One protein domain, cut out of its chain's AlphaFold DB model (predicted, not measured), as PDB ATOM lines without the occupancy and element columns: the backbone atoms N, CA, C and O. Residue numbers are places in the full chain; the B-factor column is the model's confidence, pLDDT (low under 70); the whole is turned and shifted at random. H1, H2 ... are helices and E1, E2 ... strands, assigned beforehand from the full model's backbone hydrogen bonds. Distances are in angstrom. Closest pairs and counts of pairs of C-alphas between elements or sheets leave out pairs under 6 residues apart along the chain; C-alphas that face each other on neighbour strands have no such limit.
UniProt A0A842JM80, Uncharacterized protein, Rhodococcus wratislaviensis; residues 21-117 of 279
ATOM      1  N   ASP A  21      69.702 107.470  90.300       90.44
ATOM      2  CA  ASP A  21      69.511 106.091  90.746       90.44
ATOM      3  C   ASP A  21      70.864 105.443  91.041       90.44
ATOM      4  O   ASP A  21      71.049 104.912  92.129       90.44
ATOM      5  N   LEU A  22      71.864 105.659  90.176       92.94
ATOM      6  CA  LEU A  22      73.248 105.267  90.449       92.94
ATOM      7  C   LEU A  22      73.805 105.933  91.720       92.94
ATOM      8  O   LEU A  22      74.510 105.298  92.499       92.94
ATOM      9  N   VAL A  23      73.496 107.213  91.962       92.31
ATOM     10  CA  VAL A  23      73.940 107.914  93.185       92.31
ATOM     11  C   VAL A  23      73.354 107.265  94.443       92.31
ATOM     12  O   VAL A  23      74.066 107.093  95.435       92.31
ATOM     13  N   LEU A  24      72.069 106.907  94.404       91.56
ATOM     14  CA  LEU A  24      71.384 106.225  95.501       91.56
ATOM     15  C   LEU A  24      71.889 104.788  95.684       91.56
ATOM     16  O   LEU A  24      72.080 104.362  96.820       91.56
ATOM     17  N   GLU A  25      72.165 104.078  94.590       91.19
ATOM     18  CA  GLU A  25      72.687 102.710  94.593       91.19
ATOM     19  C   GLU A  25      74.105 102.632  95.176       91.19
ATOM     20  O   GLU A  25      74.380 101.812  96.053       91.19
ATOM     21  N   VAL A  26      75.004 103.526  94.747       93.31
ATOM     22  CA  VAL A  26      76.364 103.624  95.303       93.31
ATOM     23  C   VAL A  26      76.321 103.981  96.790       93.31
ATOM     24  O   VAL A  26      77.157 103.520  97.573       93.31
ATOM     25  N   GLY A  27      75.347 104.803  97.190       91.88
ATOM     26  CA  GLY A  27      75.009 105.024  98.594       91.88
ATOM     27  C   GLY A  27      76.064 105.787  99.397       91.88
ATOM     28  O   GLY A  27      76.010 105.795 100.628       91.88
ATOM     29  N   LEU A  28      77.025 106.440  98.735       94.00
ATOM     30  CA  LEU A  28      78.028 107.266  99.396       94.00
ATOM     31  C   LEU A  28      78.414 108.468  98.534       94.00
ATOM     32  O   LEU A  28      78.771 108.332  97.363       94.00
ATOM     33  N   ILE A  29      78.371 109.649  99.146       94.56
ATOM     34  CA  ILE A  29      78.732 110.922  98.521       94.56
ATOM     35  C   ILE A  29      79.649 111.738  99.428       94.56
ATOM     36  O   ILE A  29      79.641 111.575 100.652       94.56
ATOM     37  N   PHE A  30      80.413 112.642  98.819       92.62
ATOM     38  CA  PHE A  30      81.322 113.552  99.513       92.62
ATOM     39  C   PHE A  30      81.176 114.968  98.981       92.62
ATOM     40  O   PHE A  30      81.015 115.166  97.781       92.62
ATOM     41  N   SER A  31      81.285 115.970  99.841       90.50
ATOM     42  CA  SER A  31      81.433 117.345  99.383       90.50
ATOM     43  C   SER A  31      82.761 117.542  98.653       90.50
ATOM     44  O   SER A  31      83.711 116.793  98.856       90.50
ATOM     45  N   ARG A  32      82.868 118.562  97.803       90.31
ATOM     46  CA  ARG A  32      84.118 118.911  97.118       90.31
ATOM     47  C   ARG A  32      85.216 119.316  98.114       90.31
ATOM     48  O   ARG A  32      84.909 119.822  99.197       90.31
ATOM     49  N   PRO A  33      86.501 119.151  97.748       82.12
ATOM     50  CA  PRO A  33      87.604 119.688  98.540       82.12
ATOM     51  C   PRO A  33      87.401 121.179  98.838       82.12
ATOM     52  O   PRO A  33      87.008 121.942  97.958       82.12
ATOM     53  N   GLY A  34      87.653 121.582 100.084       80.56
ATOM     54  CA  GLY A  34      87.423 122.954 100.557       80.56
ATOM     55  C   GLY A  34      86.012 123.222 101.092       80.56
ATOM     56  O   GLY A  34      85.799 124.253 101.723       80.56
ATOM     57  N   ILE A  35      85.069 122.292 100.913       81.50
ATOM     58  CA  ILE A  35      83.731 122.355 101.507       81.50
ATOM     59  C   ILE A  35      83.670 121.306 102.611       81.50
ATOM     60  O   ILE A  35      83.611 120.112 102.337       81.50
ATOM     61  N   GLY A  36      83.699 121.739 103.866       83.06
ATOM     62  CA  GLY A  36      83.785 120.827 104.999       83.06
ATOM     63  C   GLY A  36      83.717 121.537 106.346       83.06
ATOM     64  O   GLY A  36      83.554 122.758 106.405       83.06
ATOM     65  N   PRO A  37      83.812 120.784 107.453       80.12
ATOM     66  CA  PRO A  37      83.791 121.362 108.789       80.12
ATOM     67  C   PRO A  37      85.015 122.258 109.026       80.12
ATOM     68  O   PRO A  37      86.053 122.111 108.385       80.12
ATOM     69  N   LYS A  38      84.917 123.163 110.009       71.81
ATOM     70  CA  LYS A  38      85.976 124.140 110.341       71.81
ATOM     71  C   LYS A  38      87.340 123.509 110.688       71.81
ATOM     72  O   LYS A  38      88.342 124.208 110.636       71.81
ATOM     73  N   GLY A  39      87.381 122.217 111.020       71.62
ATOM     74  CA  GLY A  39      88.606 121.446 111.278       71.62
ATOM     75  C   GLY A  39      89.233 120.780 110.044       71.62
ATOM     76  O   GLY A  39      90.191 120.029 110.195       71.62
ATOM     77  N   GLY A  40      88.705 121.030 108.842       72.25
ATOM     78  CA  GLY A  40      89.165 120.408 107.602       72.25
ATOM     79  C   GLY A  40      88.446 119.098 107.265       72.25
ATOM     80  O   GLY A  40      87.664 118.560 108.049       72.25
ATOM     81  N   GLY A  41      88.697 118.595 106.057       79.38
ATOM     82  CA  GLY A  41      88.023 117.419 105.501       79.38
ATOM     83  C   GLY A  41      86.793 117.767 104.662       79.38
ATOM     84  O   GLY A  41      86.555 118.922 104.321       79.38
ATOM     85  N   GLN A  42      86.031 116.740 104.301       84.75
ATOM     86  CA  GLN A  42      84.815 116.837 103.493       84.75
ATOM     87  C   GLN A  42      83.620 116.349 104.316       84.75
ATOM     88  O   GLN A  42      83.750 115.491 105.192       84.75
ATOM     89  N   TYR A  43      82.435 116.868 104.022       87.94
ATOM     90  CA  TYR A  43      81.191 116.254 104.457       87.94
ATOM     91  C   TYR A  43      80.959 114.990 103.631       87.94
ATOM     92  O   TYR A  43      80.789 115.070 102.421       87.94
ATOM     93  N   GLY A  44      80.970 113.828 104.279       90.25
ATOM     94  CA  GLY A  44      80.674 112.540 103.651       90.25
ATOM     95  C   GLY A  44      79.455 111.890 104.287       90.25
ATOM     96  O   GLY A  44      79.284 111.963 105.511       90.25
ATOM     97  N   GLY A  45      78.611 111.259 103.474       92.69
ATOM     98  CA  GLY A  45      77.375 110.667 103.967       92.69
ATOM     99  C   GLY A  45      76.601 109.825 102.964       92.69
ATOM    100  O   GLY A  45      76.939 109.759 101.784       92.69
ATOM    101  N   ILE A  46      75.549 109.188 103.470       93.81
ATOM    102  CA  ILE A  46      74.624 108.365 102.692       93.81
ATOM    103  C   ILE A  46      73.535 109.286 102.128       93.81
ATOM    104  O   ILE A  46      72.851 109.947 102.921       93.81
ATOM    105  N   PRO A  47      73.359 109.372 100.798       94.19
ATOM    106  CA  PRO A  47      72.281 110.154 100.210       94.19
ATOM    107  C   PRO A  47      70.923 109.558 100.604       94.19
ATOM    108  O   PRO A  47      70.706 108.357 100.493       94.19
ATOM    109  N   LEU A  48      70.013 110.409 101.077       91.38
ATOM    110  CA  LEU A  48      68.635 110.038 101.419       91.38
ATOM    111  C   LEU A  48      67.664 110.425 100.299       91.38
ATOM    112  O   LEU A  48      66.704 109.714 100.028       91.38
ATOM    113  N   SER A  49      67.901 111.571  99.653       88.56
ATOM    114  CA  SER A  49      67.179 111.978  98.446       88.56
ATOM    115  C   SER A  49      68.035 112.898  97.584       88.56
ATOM    116  O   SER A  49      68.676 113.822  98.090       88.56
ATOM    117  N   VAL A  50      68.010 112.659  96.273       89.62
ATOM    118  CA  VAL A  50      68.692 113.480  95.269       89.62
ATOM    119  C   VAL A  50      67.643 114.346  94.581       89.62
ATOM    120  O   VAL A  50      66.858 113.865  93.766       89.62
ATOM    121  N   GLY A  51      67.584 115.620  94.966       73.81
ATOM    122  CA  GLY A  51      66.690 116.602  94.360       73.81
ATOM    123  C   GLY A  51      67.311 117.275  93.132       73.81
ATOM    124  O   GLY A  51      68.479 117.040  92.818       73.81
ATOM    125  N   PRO A  52      66.572 118.175  92.460       67.00
ATOM    126  CA  PRO A  52      67.036 118.828  91.234       67.00
ATOM    127  C   PRO A  52      68.260 119.731  91.452       67.00
ATOM    128  O   PRO A  52      69.148 119.809  90.608       67.00
ATOM    129  N   THR A  53      68.343 120.408  92.602       60.28
ATOM    130  CA  THR A  53      69.421 121.371  92.905       60.28
ATOM    131  C   THR A  53      70.241 121.012  94.135       60.28
ATOM    132  O   THR A  53      71.398 121.414  94.240       60.28
ATOM    133  N   THR A  54      69.654 120.275  95.076       73.44
ATOM    134  CA  THR A  54      70.287 119.902  96.341       73.44
ATOM    135  C   THR A  54      70.010 118.446  96.661       73.44
ATOM    136  O   THR A  54      68.963 117.904  96.299       73.44
ATOM    137  N   THR A  55      70.929 117.842  97.402       88.69
ATOM    138  CA  THR A  55      70.803 116.473  97.897       88.69
ATOM    139  C   THR A  55      70.758 116.504  99.413       88.69
ATOM    140  O   THR A  55      71.578 117.167 100.052       88.69
ATOM    141  N   LEU A  56      69.775 115.807  99.981       91.06
ATOM    142  CA  LEU A  56      69.702 115.524 101.410       91.06
ATOM    143  C   LEU A  56      70.485 114.244 101.676       91.06
ATOM    144  O   LEU A  56      70.249 113.228 101.021       91.06
ATOM    145  N   PHE A  57      71.380 114.275 102.654       94.69
ATOM    146  CA  PHE A  57      72.164 113.112 103.037       94.69
ATOM    147  C   PHE A  57      72.418 113.069 104.536       94.69
ATOM    148  O   PHE A  57      72.438 114.097 105.218       94.69
ATOM    149  N   ARG A  58      72.628 111.858 105.045       93.62
ATOM    150  CA  ARG A  58      72.970 111.605 106.441       93.62
ATOM    151  C   ARG A  58      74.468 111.392 106.569       93.62
ATOM    152  O   ARG A  58      75.030 110.472 105.975       93.62
ATOM    153  N   ARG A  59      75.120 112.247 107.349       90.88
ATOM    154  CA  ARG A  59      76.538 112.120 107.693       90.88
ATOM    155  C   ARG A  59      76.793 110.919 108.609       90.88
ATOM    156  O   ARG A  59      75.878 110.326 109.173       90.88
ATOM    157  N   HIS A  60      78.069 110.596 108.809       83.31
ATOM    158  CA  HIS A  60      78.495 109.491 109.677       83.31
ATOM    159  C   HIS A  60      78.137 109.667 111.163       83.31
ATOM    160  O   HIS A  60      78.108 108.677 111.889       83.31
ATOM    161  N   ASP A  61      77.908 110.902 111.610       85.56
ATOM    162  CA  ASP A  61      77.492 111.261 112.971       85.56
ATOM    163  C   ASP A  61      75.963 111.284 113.134       85.56
ATOM    164  O   ASP A  61      75.454 111.711 114.165       85.56
ATOM    165  N   GLY A  62      75.219 110.828 112.120       86.25
ATOM    166  CA  GLY A  62      73.757 110.776 112.133       86.25
ATOM    167  C   GLY A  62      73.080 112.102 111.790       86.25
ATOM    168  O   GLY A  62      71.864 112.124 111.623       86.25
ATOM    169  N   ILE A  63      73.842 113.187 111.622       87.62
ATOM    170  CA  ILE A  63      73.289 114.498 111.283       87.62
ATOM    171  C   ILE A  63      72.873 114.514 109.813       87.62
ATOM    172  O   ILE A  63      73.672 114.246 108.909       87.62
ATOM    173  N   GLU A  64      71.612 114.861 109.573       93.31
ATOM    174  CA  GLU A  64      71.105 115.119 108.231       93.31
ATOM    175  C   GLU A  64      71.479 116.527 107.780       93.31
ATOM    176  O   GLU A  64      71.386 117.498 108.531       93.31
ATOM    177  N   MET A  65      71.914 116.640 106.530       89.44
ATOM    178  CA  MET A  65      72.266 117.920 105.939       89.44
ATOM    179  C   MET A  65      71.913 117.958 104.457       89.44
ATOM    180  O   MET A  65      71.860 116.932 103.779       89.44
ATOM    181  N   ARG A  66      71.697 119.171 103.947       92.00
ATOM    182  CA  ARG A  66      71.537 119.436 102.517       92.00
ATOM    183  C   ARG A  66      72.721 120.225 102.003       92.00
ATOM    184  O   ARG A  66      73.107 121.212 102.623       92.00
ATOM    185  N   LEU A  67      73.243 119.819 100.851       79.62
ATOM    186  CA  LEU A  67      74.210 120.607 100.090       79.62
ATOM    187  C   LEU A  67      73.770 120.740  98.628       79.62
ATOM    188  O   LEU A  67      73.022 119.886  98.133       79.62
ATOM    189  N   PRO A  68      74.223 121.798  97.932       80.19
ATOM    190  CA  PRO A  68      74.067 121.918  96.490       80.19
ATOM    191  C   PRO A  68      74.657 120.715  95.756       80.19
ATOM    192  O   PRO A  68      75.734 120.225  96.088       80.19
ATOM    193  N   ASN A  69      73.983 120.272  94.700       83.88
ATOM    194  CA  ASN A  69      74.462 119.175  93.861       83.88
ATOM    195  C   ASN A  69      75.793 119.514  93.165       83.88
ATOM    196  O   ASN A  69      76.554 118.611  92.833       83.88
ATOM    197  N   THR A  70      76.101 120.803  92.976       80.81
ATOM    198  CA  THR A  70      77.389 121.306  92.459       80.81
ATOM    199  C   THR A  70      78.555 121.095  93.418       80.81
ATOM    200  O   THR A  70      79.714 121.147  93.009       80.81
ATOM    201  N   ASP A  71      78.248 120.857  94.689       87.38
ATOM    202  CA  ASP A  71      79.226 120.748  95.763       87.38
ATOM    203  C   ASP A  71      79.433 119.304  96.192       87.38
ATOM    204  O   ASP A  71      80.274 119.055  97.047       87.38
ATOM    205  N   LEU A  72      78.695 118.360  95.611       93.75
ATOM    206  CA  LEU A  72      78.714 116.952  95.973       93.75
ATOM    207  C   LEU A  72      79.283 116.108  94.834       93.75
ATOM    208  O   LEU A  72      78.975 116.323  93.664       93.75
ATOM    209  N   LEU A  73      80.090 115.124  95.202       94.69
ATOM    210  CA  LEU A  73      80.731 114.141  94.342       94.69
ATOM    211  C   LEU A  73      80.237 112.747  94.726       94.69
ATOM    212  O   LEU A  73      80.044 112.447  95.909       94.69
ATOM    213  N   LEU A  74      80.069 111.890  93.723       95.44
ATOM    214  CA  LEU A  74      79.777 110.477  93.921       95.44
ATOM    215  C   LEU A  74      81.035 109.734  94.384       95.44
ATOM    216  O   LEU A  74      82.141 110.002  93.909       95.44
ATOM    217  N   TRP A  75      80.881 108.766  95.285       93.50
ATOM    218  CA  TRP A  75      81.978 107.879  95.647       93.50
ATOM    219  C   TRP A  75      82.341 106.940  94.491       93.50
ATOM    220  O   TRP A  75      81.749 105.886  94.292       93.50
ATOM    221  N   HIS A  76      83.370 107.310  93.738       93.31
ATOM    222  CA  HIS A  76      83.772 106.593  92.528       93.31
ATOM    223  C   HIS A  76      84.847 105.509  92.753       93.31
ATOM    224  O   HIS A  76      85.354 104.925  91.796       93.31
ATOM    225  N   THR A  77      85.271 105.263  94.000       90.75
ATOM    226  CA  THR A  77      86.409 104.359  94.287       90.75
ATOM    227  C   THR A  77      86.198 102.934  93.765       90.75
ATOM    228  O   THR A  77      87.136 102.422  93.158       90.75
ATOM    229  N   PRO A  78      85.017 102.295  93.907       91.94
ATOM    230  CA  PRO A  78      84.812 100.928  93.416       91.94
ATOM    231  C   PRO A  78      85.109 100.769  91.921       91.94
ATOM    232  O   PRO A  78      85.778  99.817  91.523       91.94
ATOM    233  N   PHE A  79      84.699 101.742  91.104       94.44
ATOM    234  CA  PHE A  79      84.944 101.740  89.660       94.44
ATOM    235  C   PHE A  79      86.433 101.879  89.327       94.44
ATOM    236  O   PHE A  79      86.961 101.139  88.498       94.44
ATOM    237  N   LEU A  80      87.131 102.801  90.004       91.88
ATOM    238  CA  LEU A  80      88.568 103.002  89.801       91.88
ATOM    239  C   LEU A  80      89.376 101.781  90.249       91.88
ATOM    240  O   LEU A  80      90.281 101.359  89.535       91.88
ATOM    241  N   THR A  81      89.028 101.181  91.391       90.06
ATOM    242  CA  THR A  81      89.665  99.955  91.888       90.06
ATOM    243  C   THR A  81      89.517  98.817  90.886       90.06
ATOM    244  O   THR A  81      90.510  98.172  90.550       90.06
ATOM    245  N   GLN A  82      88.310  98.601  90.357       91.38
ATOM    246  CA  GLN A  82      88.073  97.558  89.365       91.38
ATOM    247  C   GLN A  82      88.854  97.819  88.071       91.38
ATOM    248  O   GLN A  82      89.484  96.905  87.543       91.38
ATOM    249  N   ALA A  83      88.893  99.060  87.577       88.19
ATOM    250  CA  ALA A  83      89.712  99.397  86.412       88.19
ATOM    251  C   ALA A  83      91.206  99.155  86.655       88.19
ATOM    252  O   ALA A  83      91.871  98.564  85.803       88.19
ATOM    253  N   HIS A  84      91.724  99.522  87.829       90.62
ATOM    254  CA  HIS A  84      93.113  99.260  88.195       90.62
ATOM    255  C   HIS A  84      93.431  97.767  88.274       90.62
ATOM    256  O   HIS A  84      94.465  97.348  87.756       90.62
ATOM    257  N   TYR A  85      92.533  96.954  88.833       90.00
ATOM    258  CA  TYR A  85      92.677  95.496  88.840       90.00
ATOM    259  C   TYR A  85      92.776  94.912  87.418       90.00
ATOM    260  O   TYR A  85      93.434  93.900  87.194       90.00
ATOM    261  N   ARG A  86      92.170  95.583  86.432       87.19
ATOM    262  CA  ARG A  86      92.237  95.228  85.005       87.19
ATOM    263  C   ARG A  86      93.363  95.935  84.241       87.19
ATOM    264  O   ARG A  86      93.387  95.874  83.015       87.19
ATOM    265  N   GLY A  87      94.276  96.621  84.929       88.44
ATOM    266  CA  GLY A  87      95.389  97.345  84.307       88.44
ATOM    267  C   GLY A  87      94.973  98.597  83.525       88.44
ATOM    268  O   GLY A  87      95.747  99.106  82.718       88.44
ATOM    269  N   VAL A  88      93.760  99.110  83.739       84.19
ATOM    270  CA  VAL A  88      93.241 100.300  83.057       84.19
ATOM    271  C   VAL A  88      93.471 101.539  83.914       84.19
ATOM    272  O   VAL A  88      92.967 101.655  85.029       84.19
ATOM    273  N   THR A  89      94.183 102.515  83.357       88.38
ATOM    274  CA  THR A  89      94.326 103.860  83.930       88.38
ATOM    275  C   THR A  89      93.497 104.872  83.148       88.38
ATOM    276  O   THR A  89      93.326 104.735  81.940       88.38
ATOM    277  N   GLY A  90      93.020 105.925  83.815       83.94
ATOM    278  CA  GLY A  90      92.275 106.993  83.141       83.94
ATOM    279  C   GLY A  90      90.873 106.576  82.694       83.94
ATOM    280  O   GLY A  90      90.416 107.045  81.656       83.94
ATOM    281  N   LEU A  91      90.196 105.721  83.476       88.12
ATOM    282  CA  LEU A  91      88.844 105.219  83.191       88.12
ATOM    283  C   LEU A  91      87.874 106.341  82.783       88.12
ATOM    284  O   LEU A  91      87.172 106.194  81.796       88.12
ATOM    285  N   HIS A  92      87.943 107.495  83.453       84.69
ATOM    286  CA  HIS A  92      87.144 108.694  83.166       84.69
ATOM    287  C   HIS A  92      87.254 109.260  81.740       84.69
ATOM    288  O   HIS A  92      86.451 110.104  81.365       84.69
ATOM    289  N   ARG A  93      88.269 108.869  80.961       85.00
ATOM    290  CA  ARG A  93      88.448 109.311  79.566       85.00
ATOM    291  C   ARG A  93      87.816 108.359  78.557       85.00
ATOM    292  O   ARG A  93      87.877 108.628  77.361       85.00
ATOM    293  N   ARG A  94      87.308 107.211  79.010       83.38
ATOM    294  CA  ARG A  94      86.640 106.248  78.137       83.38
ATOM    295  C   ARG A  94      85.197 106.691  77.885       83.38
ATOM    296  O   ARG A  94      84.583 107.222  78.812       83.38
ATOM    297  N   PRO A  95      84.655 106.418  76.687       81.06
ATOM    298  CA  PRO A  95      83.253 106.673  76.392       81.06
ATOM    299  C   PRO A  95      82.329 106.068  77.451       81.06
ATOM    300  O   PRO A  95      82.469 104.894  77.802       81.06
ATOM    301  N   GLY A  96      81.411 106.878  77.969       82.94
ATOM    302  CA  GLY A  96      80.438 106.486  78.987       82.94
ATOM    303  C   GLY A  96      80.963 106.519  80.424       82.94
ATOM    304  O   GLY A  96      80.197 106.241  81.339       82.94
ATOM    305  N   TRP A  97      82.233 106.864  80.659       90.00
ATOM    306  CA  TRP A  97      82.847 106.960  81.993       90.00
ATOM    307  C   TRP A  97      83.172 108.400  82.416       90.00
ATOM    308  O   TRP A  97      83.706 108.630  83.504       90.00
ATOM    309  N   GLU A  98      82.843 109.388  81.585       91.19
ATOM    310  CA  GLU A  98      83.130 110.809  81.805       91.19
ATOM    311  C   GLU A  98      82.506 111.325  83.111       91.19
ATOM    312  O   GLU A  98      83.052 112.218  83.772       91.19
ATOM    313  N   TRP A  99      81.400 110.702  83.530       93.25
ATOM    314  CA  TRP A  99      80.664 111.027  84.749       93.25
ATOM    315  C   TRP A  99      81.443 110.797  86.042       93.25
ATOM    316  O   TRP A  99      81.110 111.392  87.062       93.25
ATOM    317  N   LEU A 100      82.546 110.042  86.013       91.06
ATOM    318  CA  LEU A 100      83.452 109.910  87.162       91.06
ATOM    319  C   LEU A 100      84.047 111.255  87.610       91.06
ATOM    320  O   LEU A 100      84.552 111.366  88.725       91.06
ATOM    321  N   THR A 101      84.013 112.266  86.738       90.06
ATOM    322  CA  THR A 101      84.491 113.627  87.028       90.06
ATOM    323  C   THR A 101      83.370 114.607  87.353       90.06
ATOM    324  O   THR A 101      83.635 115.771  87.661       90.06
ATOM    325  N   TRP A 102      82.117 114.164  87.277       91.19
ATOM    326  CA  TRP A 102      80.970 115.024  87.506       91.19
ATOM    327  C   TRP A 102      80.724 115.252  88.992       91.19
ATOM    328  O   TRP A 102      81.081 114.467  89.870       91.19
ATOM    329  N   THR A 103      80.031 116.349  89.258       94.00
ATOM    330  CA  THR A 103      79.305 116.530  90.510       94.00
ATOM    331  C   THR A 103      77.937 115.856  90.399       94.00
ATOM    332  O   THR A 103      77.498 115.483  89.306       94.00
ATOM    333  N   LEU A 104      77.208 115.742  91.507       92.19
ATOM    334  CA  LEU A 104      75.829 115.246  91.488       92.19
ATOM    335  C   LEU A 104      74.931 116.073  90.553       92.19
ATOM    336  O   LEU A 104      73.953 115.547  90.033       92.19
ATOM    337  N   ALA A 105      75.274 117.339  90.286       80.56
ATOM    338  CA  ALA A 105      74.545 118.158  89.322       80.56
ATOM    339  C   ALA A 105      74.618 117.569  87.903       80.56
ATOM    340  O   ALA A 105      73.617 117.592  87.193       80.56
ATOM    341  N   GLY A 106      75.760 116.987  87.516       79.88
ATOM    342  CA  GLY A 106      75.908 116.292  86.234       79.88
ATOM    343  C   GLY A 106      75.055 115.025  86.159       79.88
ATOM    344  O   GLY A 106      74.363 114.814  85.170       79.88
ATOM    345  N   HIS A 107      75.016 114.232  87.236       91.44
ATOM    346  CA  HIS A 107      74.152 113.045  87.317       91.44
ATOM    347  C   HIS A 107      72.666 113.407  87.197       91.44
ATOM    348  O   HIS A 107      71.921 112.752  86.473       91.44
ATOM    349  N   VAL A 108      72.227 114.464  87.881       82.94
ATOM    350  CA  VAL A 108      70.837 114.931  87.798       82.94
ATOM    351  C   VAL A 108      70.512 115.446  86.397       82.94
ATOM    352  O   VAL A 108      69.484 115.062  85.846       82.94
ATOM    353  N   ALA A 109      71.393 116.253  85.798       76.00
ATOM    354  CA  ALA A 109      71.211 116.754  84.437       76.00
ATOM    355  C   ALA A 109      71.131 115.615  83.408       76.00
ATOM    356  O   ALA A 109      70.272 115.647  82.532       76.00
ATOM    357  N   TYR A 110      71.968 114.583  83.552       82.25
ATOM    358  CA  TYR A 110      71.917 113.391  82.706       82.25
ATOM    359  C   TYR A 110      70.594 112.637  82.861       82.25
ATOM    360  O   TYR A 110      69.950 112.340  81.865       82.25
ATOM    361  N   GLY A 111      70.137 112.391  84.093       74.38
ATOM    362  CA  GLY A 111      68.853 111.721  84.326       74.38
ATOM    363  C   GLY A 111      67.673 112.490  83.724       74.38
ATOM    364  O   GLY A 111      66.780 111.886  83.134       74.38
ATOM    365  N   MET A 112      67.689 113.823  83.812       70.56
ATOM    366  CA  MET A 112      66.696 114.676  83.152       70.56
ATOM    367  C   MET A 112      66.769 114.571  81.623       70.56
ATOM    368  O   MET A 112      65.727 114.486  80.981       70.56
ATOM    369  N   ALA A 113      67.973 114.522  81.048       64.94
ATOM    370  CA  ALA A 113      68.165 114.346  79.612       64.94
ATOM    371  C   ALA A 113      67.709 112.961  79.123       64.94
ATOM    372  O   ALA A 113      67.022 112.885  78.114       64.94
ATOM    373  N   VAL A 114      68.017 111.878  79.848       61.50
ATOM    374  CA  VAL A 114      67.586 110.510  79.499       61.50
ATOM    375  C   VAL A 114      66.080 110.338  79.641       61.50
ATOM    376  O   VAL A 114      65.446 109.763  78.765       61.50
ATOM    377  N   THR A 115      65.481 110.890  80.699       56.91
ATOM    378  CA  THR A 115      64.019 110.843  80.890       56.91
ATOM    379  C   THR A 115      63.288 111.614  79.780       56.91
ATOM    380  O   THR A 115      62.141 111.306  79.466       56.91
ATOM    381  N   ALA A 116      63.957 112.586  79.151       48.84
ATOM    382  CA  ALA A 116      63.449 113.318  77.997       48.84
ATOM    383  C   ALA A 116      63.588 112.561  76.655       48.84
ATOM    384  O   ALA A 116      63.057 113.036  75.652       48.84
ATOM    385  N   VAL A 117      64.252 111.394  76.609       38.00
ATOM    386  CA  VAL A 117      64.328 110.528  75.417       38.00
ATOM    387  C   VAL A 117      63.283 109.406  75.538       38.00
ATOM    388  O   VAL A 117      63.474 108.481  76.328       38.00
TER     389      VAL A 117
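What this domain is: This is residues 21 to 117 of the 279 residues of an uncharacterized protein of Rhodococcus wratislaviensis (UniProt A0A842JM80). A small sheet of five strands, curled like part of a barrel and folded back so that E4 and E3 face E1 and E5 across the hinge strand E2, makes one side of the domain. H1 packs on E2, the first residues of H4 pack on E5, and H4 runs on away from the sheet; H2 lies off the sheet beyond E5, and a long loop, residues 86 to 97, leads from it back to the short H3. The printed part has 97 residues with four named helices and five named strands, in the order H1 E1 E2 E3 E4 E5 H2 H3 H4; the sheet's order is E4 E3 E2 E1 E5, all antiparallel, and the class is mixed. The whole is compact, with a radius of gyration of the C-alphas of 14.1 A and spans of 37 by 35 by 21 A.

How they stand to each other: H1, residues 21 to 26, is on the sheet at a height of 7.6 A, only just over E2, residues 44 to 50, with 3 of its C-alphas falling on that strand; the closest C-alphas of the two are those of Leu 24 and Pro 47, 6.2 A apart. E1, residues 29 to 31, E2, E3, residues 54 to 59, and E4, residues 64 to 68, form a meander, each strand the antiparallel neighbour of the one before and each such pair a hairpin. N 29 and O 45 are 3.0 A apart, N 48 and O 56 2.8 A, and N 57 and O 65 2.9 A, within hydrogen-bond range. The pairing is staggered: E2 pairs with E1 over residues 44 to 45 and with E3 over 45 to 50. E5, residues 72 to 74, is the antiparallel neighbour of E1, with N 73 and O 30 2.7 A apart, and meets E4 only through their link. H2, residues 77 to 85, is not on the sheet. H3, residues 98 to 101, only grazes the sheet. H4, residues 104 to 115, is on the sheet at a height of 10.6 A; its closest C-alpha pair with E5 is Leu 104 and Leu 72, 5.6 A. H1 and H4 are close but not clearly touching, Val 23 and Leu 104 being their closest C-alphas at 7.8 A, at a steep tilt of 41 degrees, opposite ways. Every O i to N i+4 pair is within hydrogen-bond range in H1, H2 and H4; H3 is too short for such a pair, and its 1 O i to N i+3 pair is within range.

Where its parts are: H1 begins at C-alpha 21, (69.511, 106.091, 90.746). From first to last C-alpha, E2 measures 14.7 A, E3 15.1 A, E4 13.9 A, H2 12.1 A and H4 16.5 A. H4 ends at C-alpha 115, (64.019, 110.843, 80.890).

The domain as a whole: The two C-alphas farthest apart, those of Gly 39 and Val 117, are 44.7 A apart. The printed part has no cut; the links E1 to E2 and H2 to H3 are long. The mean pLDDT of the printed part is 85.1, and it is under 70 at residues 52 to 53 and 113 to 117.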